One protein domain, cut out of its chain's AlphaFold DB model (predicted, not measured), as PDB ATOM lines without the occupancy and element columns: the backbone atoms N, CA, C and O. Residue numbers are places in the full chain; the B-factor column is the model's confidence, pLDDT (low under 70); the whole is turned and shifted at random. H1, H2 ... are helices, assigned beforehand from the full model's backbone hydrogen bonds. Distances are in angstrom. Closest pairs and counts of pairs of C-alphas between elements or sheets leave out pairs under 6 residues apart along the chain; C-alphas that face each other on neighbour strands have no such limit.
ATOM      1  N   ASN A 389      10.185  34.749  34.539       91.00
ATOM      2  CA  ASN A 389      11.135  35.867  34.582       91.00
ATOM      3  C   ASN A 389      11.255  36.632  33.246       91.00
ATOM      4  O   ASN A 389      12.218  37.371  33.053       91.00
ATOM      5  N   SER A 390      10.303  36.473  32.319       94.25
ATOM      6  CA  SER A 390      10.332  37.160  31.028       94.25
ATOM      7  C   SER A 390      10.231  38.679  31.176       94.25
ATOM      8  O   SER A 390       9.169  39.229  31.483       94.25
ATOM      9  N   VAL A 391      11.341  39.360  30.885       94.94
ATOM     10  CA  VAL A 391      11.412  40.825  30.777       94.94
ATOM     11  C   VAL A 391      10.570  41.327  29.596       94.94
ATOM     12  O   VAL A 391      10.005  42.413  29.672       94.94
ATOM     13  N   GLN A 392      10.393  40.519  28.541       95.62
ATOM     14  CA  GLN A 392       9.482  40.854  27.440       95.62
ATOM     15  C   GLN A 392       8.023  40.907  27.921       95.62
ATOM     16  O   GLN A 392       7.312  41.851  27.591       95.62
ATOM     17  N   LEU A 393       7.587  39.948  28.748       94.44
ATOM     18  CA  LEU A 393       6.240  39.973  29.326       94.44
ATOM     19  C   LEU A 393       6.065  41.141  30.311       94.44
ATOM     20  O   LEU A 393       5.018  41.784  30.301       94.44
ATOM     21  N   LEU A 394       7.104  41.488  31.080       94.62
ATOM     22  CA  LEU A 394       7.104  42.681  31.937       94.62
ATOM     23  C   LEU A 394       6.968  43.977  31.118       94.62
ATOM     24  O   LEU A 394       6.195  44.866  31.480       94.62
ATOM     25  N   TYR A 395       7.691  44.082  30.002       94.81
ATOM     26  CA  TYR A 395       7.588  45.205  29.071       94.81
ATOM     27  C   TYR A 395       6.184  45.296  28.457       94.81
ATOM     28  O   TYR A 395       5.621  46.387  28.372       94.81
ATOM     29  N   ILE A 396       5.588  44.162  28.077       93.69
ATOM     30  CA  ILE A 396       4.208  44.116  27.581       93.69
ATOM     31  C   ILE A 396       3.235  44.581  28.678       93.69
ATOM     32  O   ILE A 396       2.442  45.489  28.443       93.69
ATOM     33  N   LEU A 397       3.354  44.059  29.903       91.38
ATOM     34  CA  LEU A 397       2.528  44.452  31.052       91.38
ATOM     35  C   LEU A 397       2.619  45.956  31.361       91.38
ATOM     36  O   LEU A 397       1.616  46.568  31.726       91.38
ATOM     37  N   ARG A 398       3.799  46.567  31.205       92.31
ATOM     38  CA  ARG A 398       4.001  48.012  31.380       92.31
ATOM     39  C   ARG A 398       3.297  48.830  30.294       92.31
ATOM     40  O   ARG A 398       2.624  49.806  30.610       92.31
ATOM     41  N   ASN A 399       3.485  48.465  29.027       92.19
ATOM     42  CA  ASN A 399       3.108  49.310  27.888       92.19
ATOM     43  C   ASN A 399       1.727  48.991  27.290       92.19
ATOM     44  O   ASN A 399       1.208  49.814  26.554       92.19
ATOM     45  N   PHE A 400       1.119  47.853  27.637       89.38
ATOM     46  CA  PHE A 400      -0.187  47.398  27.127       89.38
ATOM     47  C   PHE A 400      -1.140  46.978  28.267       89.38
ATOM     48  O   PHE A 400      -2.096  46.236  28.075       89.38
ATOM     49  N   CYS A 401      -0.892  47.452  29.498       87.06
ATOM     50  CA  CYS A 401      -1.623  47.054  30.714       87.06
ATOM     51  C   CYS A 401      -3.159  47.131  30.596       87.06
ATOM     52  O   CYS A 401      -3.875  46.346  31.217       87.06
ATOM     53  N   ASP A 402      -3.668  48.092  29.824       86.19
ATOM     54  CA  ASP A 402      -5.102  48.366  29.686       86.19
ATOM     55  C   ASP A 402      -5.849  47.334  28.837       86.19
ATOM     56  O   ASP A 402      -7.065  47.195  29.003       86.19
ATOM     57  N   ASP A 403      -5.114  46.606  27.997       85.31
ATOM     58  CA  ASP A 403      -5.599  45.563  27.086       85.31
ATOM     59  C   ASP A 403      -5.655  44.196  27.800       85.31
ATOM     60  O   ASP A 403      -6.425  43.314  27.444       85.31
ATOM     61  N   PHE A 404      -4.913  44.042  28.906       84.88
ATOM     62  CA  PHE A 404      -5.086  42.921  29.843       84.88
ATOM     63  C   PHE A 404      -6.244  43.141  30.821       84.88
ATOM     64  O   PHE A 404      -6.742  42.186  31.412       84.88
ATOM     65  N   ARG A 405      -6.625  44.401  31.075       84.19
ATOM     66  CA  ARG A 405      -7.653  44.747  32.070       84.19
ATOM     67  C   ARG A 405      -9.059  44.674  31.491       84.19
ATOM     68  O   ARG A 405      -9.960  44.231  32.201       84.19
ATOM     69  N   ASN A 406      -9.243  45.149  30.256       78.06
ATOM     70  CA  ASN A 406     -10.534  45.191  29.562       78.06
ATOM     71  C   ASN A 406     -11.665  45.817  30.404       78.06
ATOM     72  O   ASN A 406     -12.807  45.368  30.402       78.06
ATOM     73  N   VAL A 407     -11.329  46.884  31.141       79.62
ATOM     74  CA  VAL A 407     -12.287  47.734  31.864       79.62
ATOM     75  C   VAL A 407     -12.167  49.168  31.353       79.62
ATOM     76  O   VAL A 407     -11.055  49.695  31.227       79.62
ATOM     77  N   ARG A 408     -13.313  49.792  31.071       81.56
ATOM     78  CA  ARG A 408     -13.486  51.203  30.696       81.56
ATOM     79  C   ARG A 408     -14.715  51.756  31.431       81.56
ATOM     80  O   ARG A 408     -15.637  51.002  31.734       81.56
ATOM     81  N   SER A 409     -14.716  53.044  31.762       81.50
ATOM     82  CA  SER A 409     -15.875  53.715  32.370       81.50
ATOM     83  C   SER A 409     -16.965  53.942  31.327       81.50
ATOM     84  O   SER A 409     -16.681  54.527  30.286       81.50
ATOM     85  N   LEU A 410     -18.222  53.587  31.613       79.56
ATOM     86  CA  LEU A 410     -19.324  53.849  30.676       79.56
ATOM     87  C   LEU A 410     -19.562  55.348  30.421       79.56
ATOM     88  O   LEU A 410     -20.018  55.719  29.344       79.56
ATOM     89  N   GLN A 411     -19.232  56.221  31.381       74.38
ATOM     90  CA  GLN A 411     -19.518  57.656  31.268       74.38
ATOM     91  C   GLN A 411     -18.582  58.389  30.294       74.38
ATOM     92  O   GLN A 411     -18.967  59.401  29.714       74.38
ATOM     93  N   ASN A 412     -17.337  57.928  30.149       72.31
ATOM     94  CA  ASN A 412     -16.303  58.645  29.393       72.31
ATOM     95  C   ASN A 412     -15.365  57.737  28.574       72.31
ATOM     96  O   ASN A 412     -14.439  58.240  27.943       72.31
ATOM     97  N   GLN A 413     -15.600  56.421  28.582       77.50
ATOM     98  CA  GLN A 413     -14.838  55.376  27.886       77.50
ATOM     99  C   GLN A 413     -13.350  55.282  28.269       77.50
ATOM    100  O   GLN A 413     -12.552  54.648  27.577       77.50
ATOM    101  N   LEU A 414     -12.955  55.863  29.407       78.81
ATOM    102  CA  LEU A 414     -11.565  55.868  29.862       78.81
ATOM    103  C   LEU A 414     -11.240  54.645  30.747       78.81
ATOM    104  O   LEU A 414     -12.082  54.226  31.549       78.81
ATOM    105  N   PRO A 415     -10.026  54.069  30.641       83.88
ATOM    106  CA  PRO A 415      -9.565  53.024  31.550       83.88
ATOM    107  C   PRO A 415      -9.232  53.561  32.949       83.88
ATOM    108  O   PRO A 415      -8.902  54.734  33.131       83.88
ATOM    109  N   SER A 416      -9.220  52.663  33.938       86.56
ATOM    110  CA  SER A 416      -8.569  52.903  35.233       86.56
ATOM    111  C   SER A 416      -7.083  53.235  35.045       86.56
ATOM    112  O   SER A 416      -6.427  52.650  34.180       86.56
ATOM    113  N   SER A 417      -6.506  54.091  35.897       87.81
ATOM    114  CA  SER A 417      -5.084  54.456  35.791       87.81
ATOM    115  C   SER A 417      -4.146  53.242  35.779       87.81
ATOM    116  O   SER A 417      -4.292  52.299  36.566       87.81
ATOM    117  N   SER A 418      -3.171  53.263  34.874       88.75
ATOM    118  CA  SER A 418      -2.212  52.180  34.660       88.75
ATOM    119  C   SER A 418      -0.841  52.709  34.220       88.75
ATOM    120  O   SER A 418      -0.735  53.870  33.811       88.75
ATOM    121  N   PRO A 419       0.216  51.871  34.234       88.38
ATOM    122  CA  PRO A 419       1.500  52.233  33.636       88.38
ATOM    123  C   PRO A 419       1.406  52.499  32.122       88.38
ATOM    124  O   PRO A 419       2.290  53.158  31.575       88.38
ATOM    125  N   ASN A 420       0.349  52.035  31.440       88.31
ATOM    126  CA  ASN A 420       0.125  52.362  30.036       88.31
ATOM    127  C   ASN A 420      -0.360  53.817  29.898       88.31
ATOM    128  O   ASN A 420       0.334  54.650  29.320       88.31
ATOM    129  N   ASN A 421      -1.508  54.140  30.499       87.31
ATOM    130  CA  ASN A 421      -2.221  55.396  30.248       87.31
ATOM    131  C   ASN A 421      -1.800  56.601  31.111       87.31
ATOM    132  O   ASN A 421      -2.223  57.721  30.824       87.31
ATOM    133  N   ASN A 422      -1.006  56.408  32.170       89.25
ATOM    134  CA  ASN A 422      -0.733  57.456  33.153       89.25
ATOM    135  C   ASN A 422       0.767  57.598  33.447       89.25
ATOM    136  O   ASN A 422       1.403  56.682  33.963       89.25
ATOM    137  N   VAL A 423       1.327  58.783  33.174       90.69
ATOM    138  CA  VAL A 423       2.767  59.071  33.331       90.69
ATOM    139  C   VAL A 423       3.231  58.965  34.789       90.69
ATOM    140  O   VAL A 423       4.303  58.422  35.047       90.69
ATOM    141  N   TYR A 424       2.424  59.410  35.756       90.75
ATOM    142  CA  TYR A 424       2.762  59.301  37.181       90.75
ATOM    143  C   TYR A 424       2.735  57.846  37.657       90.75
ATOM    144  O   TYR A 424       3.588  57.433  38.442       90.75
ATOM    145  N   PHE A 425       1.782  57.051  37.159       90.12
ATOM    146  CA  PHE A 425       1.698  55.623  37.472       90.12
ATOM    147  C   PHE A 425       2.863  54.865  36.819       90.12
ATOM    148  O   PHE A 425       3.492  54.033  37.465       90.12
ATOM    149  N   ARG A 426       3.205  55.200  35.567       92.19
ATOM    150  CA  ARG A 426       4.375  54.679  34.848       92.19
ATOM    151  C   ARG A 426       5.670  54.957  35.610       92.19
ATOM    152  O   ARG A 426       6.415  54.020  35.859       92.19
ATOM    153  N   ALA A 427       5.893  56.190  36.066       92.06
ATOM    154  CA  ALA A 427       7.072  56.541  36.860       92.06
ATOM    155  C   ALA A 427       7.144  55.769  38.194       92.06
ATOM    156  O   ALA A 427       8.211  55.289  38.571       92.06
ATOM    157  N   ALA A 428       6.012  55.595  38.889       90.06
ATOM    158  CA  ALA A 428       5.950  54.792  40.112       90.06
ATOM    159  C   ALA A 428       6.227  53.298  39.850       90.06
ATOM    160  O   ALA A 428       6.947  52.661  40.616       90.06
ATOM    161  N   PHE A 429       5.707  52.751  38.747       91.06
ATOM    162  CA  PHE A 429       5.972  51.381  38.301       91.06
ATOM    163  C   PHE A 429       7.450  51.180  37.928       91.06
ATOM    164  O   PHE A 429       8.077  50.223  38.376       91.06
ATOM    165  N   ASP A 430       8.041  52.111  37.180       92.75
ATOM    166  CA  ASP A 430       9.449  52.070  36.771       92.75
ATOM    167  C   ASP A 430      10.390  52.149  37.984       92.75
ATOM    168  O   ASP A 430      11.343  51.371  38.090       92.75
ATOM    169  N   LEU A 431      10.080  53.009  38.958       91.62
ATOM    170  CA  LEU A 431      10.795  53.064  40.233       91.62
ATOM    171  C   LEU A 431      10.641  51.751  41.021       91.62
ATOM    172  O   LEU A 431      11.626  51.210  41.524       91.62
ATOM    173  N   ALA A 432       9.433  51.181  41.079       89.50
ATOM    174  CA  ALA A 432       9.200  49.903  41.746       89.50
ATOM    175  C   ALA A 432       9.982  48.752  41.084       89.50
ATOM    176  O   ALA A 432      10.588  47.957  41.799       89.50
ATOM    177  N   THR A 433      10.042  48.681  39.749       90.81
ATOM    178  CA  THR A 433      10.835  47.656  39.037       90.81
ATOM    179  C   THR A 433      12.345  47.836  39.202       90.81
ATOM    180  O   THR A 433      13.049  46.848  39.395       90.81
ATOM    181  N   SER A 434      12.852  49.074  39.176       89.50
ATOM    182  CA  SER A 434      14.289  49.360  39.305       89.50
ATOM    183  C   SER A 434      14.809  49.250  40.743       89.50
ATOM    184  O   SER A 434      15.979  48.941  40.941       89.50
ATOM    185  N   SER A 435      13.944  49.417  41.751       90.12
ATOM    186  CA  SER A 435      14.298  49.269  43.174       90.12
ATOM    187  C   SER A 435      14.506  47.821  43.658       90.12
ATOM    188  O   SER A 435      14.883  47.608  44.812       90.12
ATOM    189  N   ILE A 436      14.244  46.811  42.819       90.69
ATOM    190  CA  ILE A 436      14.328  45.393  43.203       90.69
ATOM    191  C   ILE A 436      15.791  44.900  43.135       90.69
ATOM    192  O   ILE A 436      16.395  44.984  42.065       90.69
ATOM    193  N   PRO A 437      16.363  44.328  44.220       82.25
ATOM    194  CA  PRO A 437      17.782  43.950  44.271       82.25
ATOM    195  C   PRO A 437      18.261  42.979  43.180       82.25
ATOM    196  O   PRO A 437      19.389  43.113  42.716       82.25
ATOM    197  N   GLY A 438      17.431  42.026  42.737       83.62
ATOM    198  CA  GLY A 438      17.738  41.118  41.622       83.62
ATOM    199  C   GLY A 438      17.481  41.693  40.219       83.62
ATOM    200  O   GLY A 438      17.439  40.938  39.245       83.62
ATOM    201  N   GLY A 439      17.268  43.007  40.098       90.50
ATOM    202  CA  GLY A 439      17.100  43.713  38.828       90.50
ATOM    203  C   GLY A 439      15.880  43.271  38.009       90.50
ATOM    204  O   GLY A 439      14.901  42.734  38.530       90.50
ATOM    205  N   GLN A 440      15.944  43.490  36.691       90.00
ATOM    206  CA  GLN A 440      14.812  43.293  35.771       90.00
ATOM    207  C   GLN A 440      14.277  41.850  35.723       90.00
ATOM    208  O   GLN A 440      13.077  41.651  35.543       90.00
ATOM    209  N   LEU A 441      15.126  40.835  35.924       90.25
ATOM    210  CA  LEU A 441      14.697  39.428  35.946       90.25
ATOM    211  C   LEU A 441      13.884  39.093  37.203       90.25
ATOM    212  O   LEU A 441      12.873  38.390  37.121       90.25
ATOM    213  N   GLU A 442      14.287  39.612  38.367       90.00
ATOM    214  CA  GLU A 442      13.500  39.453  39.590       90.00
ATOM    215  C   GLU A 442      12.231  40.319  39.545       90.00
ATOM    216  O   GLU A 442      11.159  39.848  39.925       90.00
ATOM    217  N   ALA A 443      12.312  41.540  39.002       91.44
ATOM    218  CA  ALA A 443      11.145  42.380  38.750       91.44
ATOM    219  C   ALA A 443      10.112  41.660  37.871       91.44
ATOM    220  O   ALA A 443       8.952  41.550  38.268       91.44
ATOM    221  N   ALA A 444      10.533  41.076  36.745       92.75
ATOM    222  CA  ALA A 444       9.667  40.276  35.885       92.75
ATOM    223  C   ALA A 444       9.048  39.100  36.658       92.75
ATOM    224  O   ALA A 444       7.832  38.939  36.662       92.75
ATOM    225  N   SER A 445       9.860  38.347  37.407       90.19
ATOM    226  CA  SER A 445       9.400  37.225  38.237       90.19
ATOM    227  C   SER A 445       8.322  37.620  39.262       90.19
ATOM    228  O   SER A 445       7.375  36.860  39.485       90.19
ATOM    229  N   ARG A 446       8.429  38.817  39.861       90.06
ATOM    230  CA  ARG A 446       7.444  39.362  40.812       90.06
ATOM    231  C   ARG A 446       6.192  39.897  40.109       90.06
ATOM    232  O   ARG A 446       5.089  39.485  40.461       90.06
ATOM    233  N   PHE A 447       6.327  40.772  39.115       90.81
ATOM    234  CA  PHE A 447       5.184  41.435  38.471       90.81
ATOM    235  C   PHE A 447       4.398  40.515  37.529       90.81
ATOM    236  O   PHE A 447       3.166  40.533  37.572       90.81
ATOM    237  N   ASN A 448       5.060  39.638  36.764       92.12
ATOM    238  CA  ASN A 448       4.373  38.659  35.912       92.12
ATOM    239  C   ASN A 448       3.502  37.703  36.746       92.12
ATOM    240  O   ASN A 448       2.465  37.261  36.269       92.12
ATOM    241  N   SER A 449       3.833  37.459  38.022       88.62
ATOM    242  CA  SER A 449       3.006  36.636  38.922       88.62
ATOM    243  C   SER A 449       1.596  37.191  39.193       88.62
ATOM    244  O   SER A 449       0.745  36.463  39.709       88.62
ATOM    245  N   THR A 450       1.324  38.451  38.830       87.44
ATOM    246  CA  THR A 450      -0.026  39.038  38.873       87.44
ATOM    247  C   THR A 450      -0.916  38.571  37.717       87.44
ATOM    248  O   THR A 450      -2.141  38.605  37.852       87.44
ATOM    249  N   LEU A 451      -0.309  38.102  36.619       90.12
ATOM    250  CA  LEU A 451      -0.976  37.660  35.402       90.12
ATOM    251  C   LEU A 451      -1.460  36.194  35.483       90.12
ATOM    252  O   LEU A 451      -0.886  35.389  36.232       90.12
ATOM    253  N   PRO A 452      -2.459  35.807  34.667       90.88
ATOM    254  CA  PRO A 452      -3.446  36.652  33.984       90.88
ATOM    255  C   PRO A 452      -4.137  37.668  34.905       90.88
ATOM    256  O   PRO A 452      -4.308  37.409  36.093       90.88
ATOM    257  N   ILE A 453      -4.511  38.837  34.397       85.00
ATOM    258  CA  ILE A 453      -5.332  39.822  35.102       85.00
ATOM    259  C   ILE A 453      -6.809  39.449  34.926       85.00
ATOM    260  O   ILE A 453      -7.256  39.045  33.860       85.00
ATOM    261  N   THR A 454      -7.582  39.556  36.003       74.12
ATOM    262  CA  THR A 454      -8.972  39.095  36.039       74.12
ATOM    263  C   THR A 454      -9.917  40.195  35.573       74.12
ATOM    264  O   THR A 454      -9.943  41.292  36.146       74.12
ATOM    265  N   SER A 455     -10.692  39.901  34.526       64.94
ATOM    266  CA  SER A 455     -11.629  40.835  33.895       64.94
ATOM    267  C   SER A 455     -12.553  41.480  34.933       64.94
ATOM    268  O   SER A 455     -13.044  40.813  35.849       64.94
ATOM    269  N   GLN A 456     -12.771  42.792  34.801       79.31
ATOM    270  CA  GLN A 456     -13.661  43.599  35.653       79.31
ATOM    271  C   GLN A 456     -13.284  43.695  37.144       79.31
ATOM    272  O   GLN A 456     -14.065  44.210  37.945       79.31
TER     273      GLN A 456
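AT A GLANCE: This is residues 389 to 456 of the 1025 residues of an uncharacterized protein of Glossina palpalis gambiensis (UniProt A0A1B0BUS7). H3 and H4 meet at a corner and make a V, and H1 crosses H4 over one side of this V, with its later end near H3. Short H2 follows H1, and a long loop, residues 406 to 422, reaches out at one end of the longest axis before the chain returns to H3. The 68 printed residues hold four named helices, in the order H1, H2, H3, H4, and no named strand; the class is all helix. The whole is elongated, 42 by 24 by 14 A, and only just compact, close to loose, with a radius of gyration of the C-alphas of 12.6 A.

HOW THE PARTS SIT: H1, residues 391 to 399, touches H4, residues 439 to 450, at a steep tilt of 64 degrees, the same way; their closest C-alphas, of Leu 394 and Ala 444, are 5.3 A apart. H1 is close to but not clearly touching H2, residues 401 to 405, with 7.9 A between the closest C-alphas, of Leu 397 and Phe 404. H1 is also close to but not clearly touching H3, residues 423 to 434, at a shallow tilt of 18 degrees, opposite ways; the closest C-alphas, of Arg 398 and Arg 426, are 7.5 A apart. H3 and H4 touch only at the corner, with residues 433 to 434 and 439 to 443 alone, at a steep tilt of 63 degrees, opposite ways; the closest C-alphas, of Thr 433 and Ala 443, are 5.3 A apart. H2 is apart from H3 and H4. In H1, H2 and H3 every O i to N i+4 pair is within hydrogen-bond range; in H4, 6 of 8 are.

IN THESE COORDINATES: H1 begins with C-alpha 391 at (11.412, 40.825, 30.777) and is 12.2 A long; H2 is 6.6 A. H3 is 16.2 A long. H4 is 17.8 A and ends with C-alpha 450 at (-0.026, 39.038, 38.873).

THE WHOLE: The C-alphas farthest apart, of Gln 411 and Gly 438, are 42.1 A apart. The printed part has no cut. The link from H2 to H3, 17 residues, is long; those from H1 to H2 and H3 to H4 are tight. Mean pLDDT of the printed part is 87.6, and residue 455 is under 70.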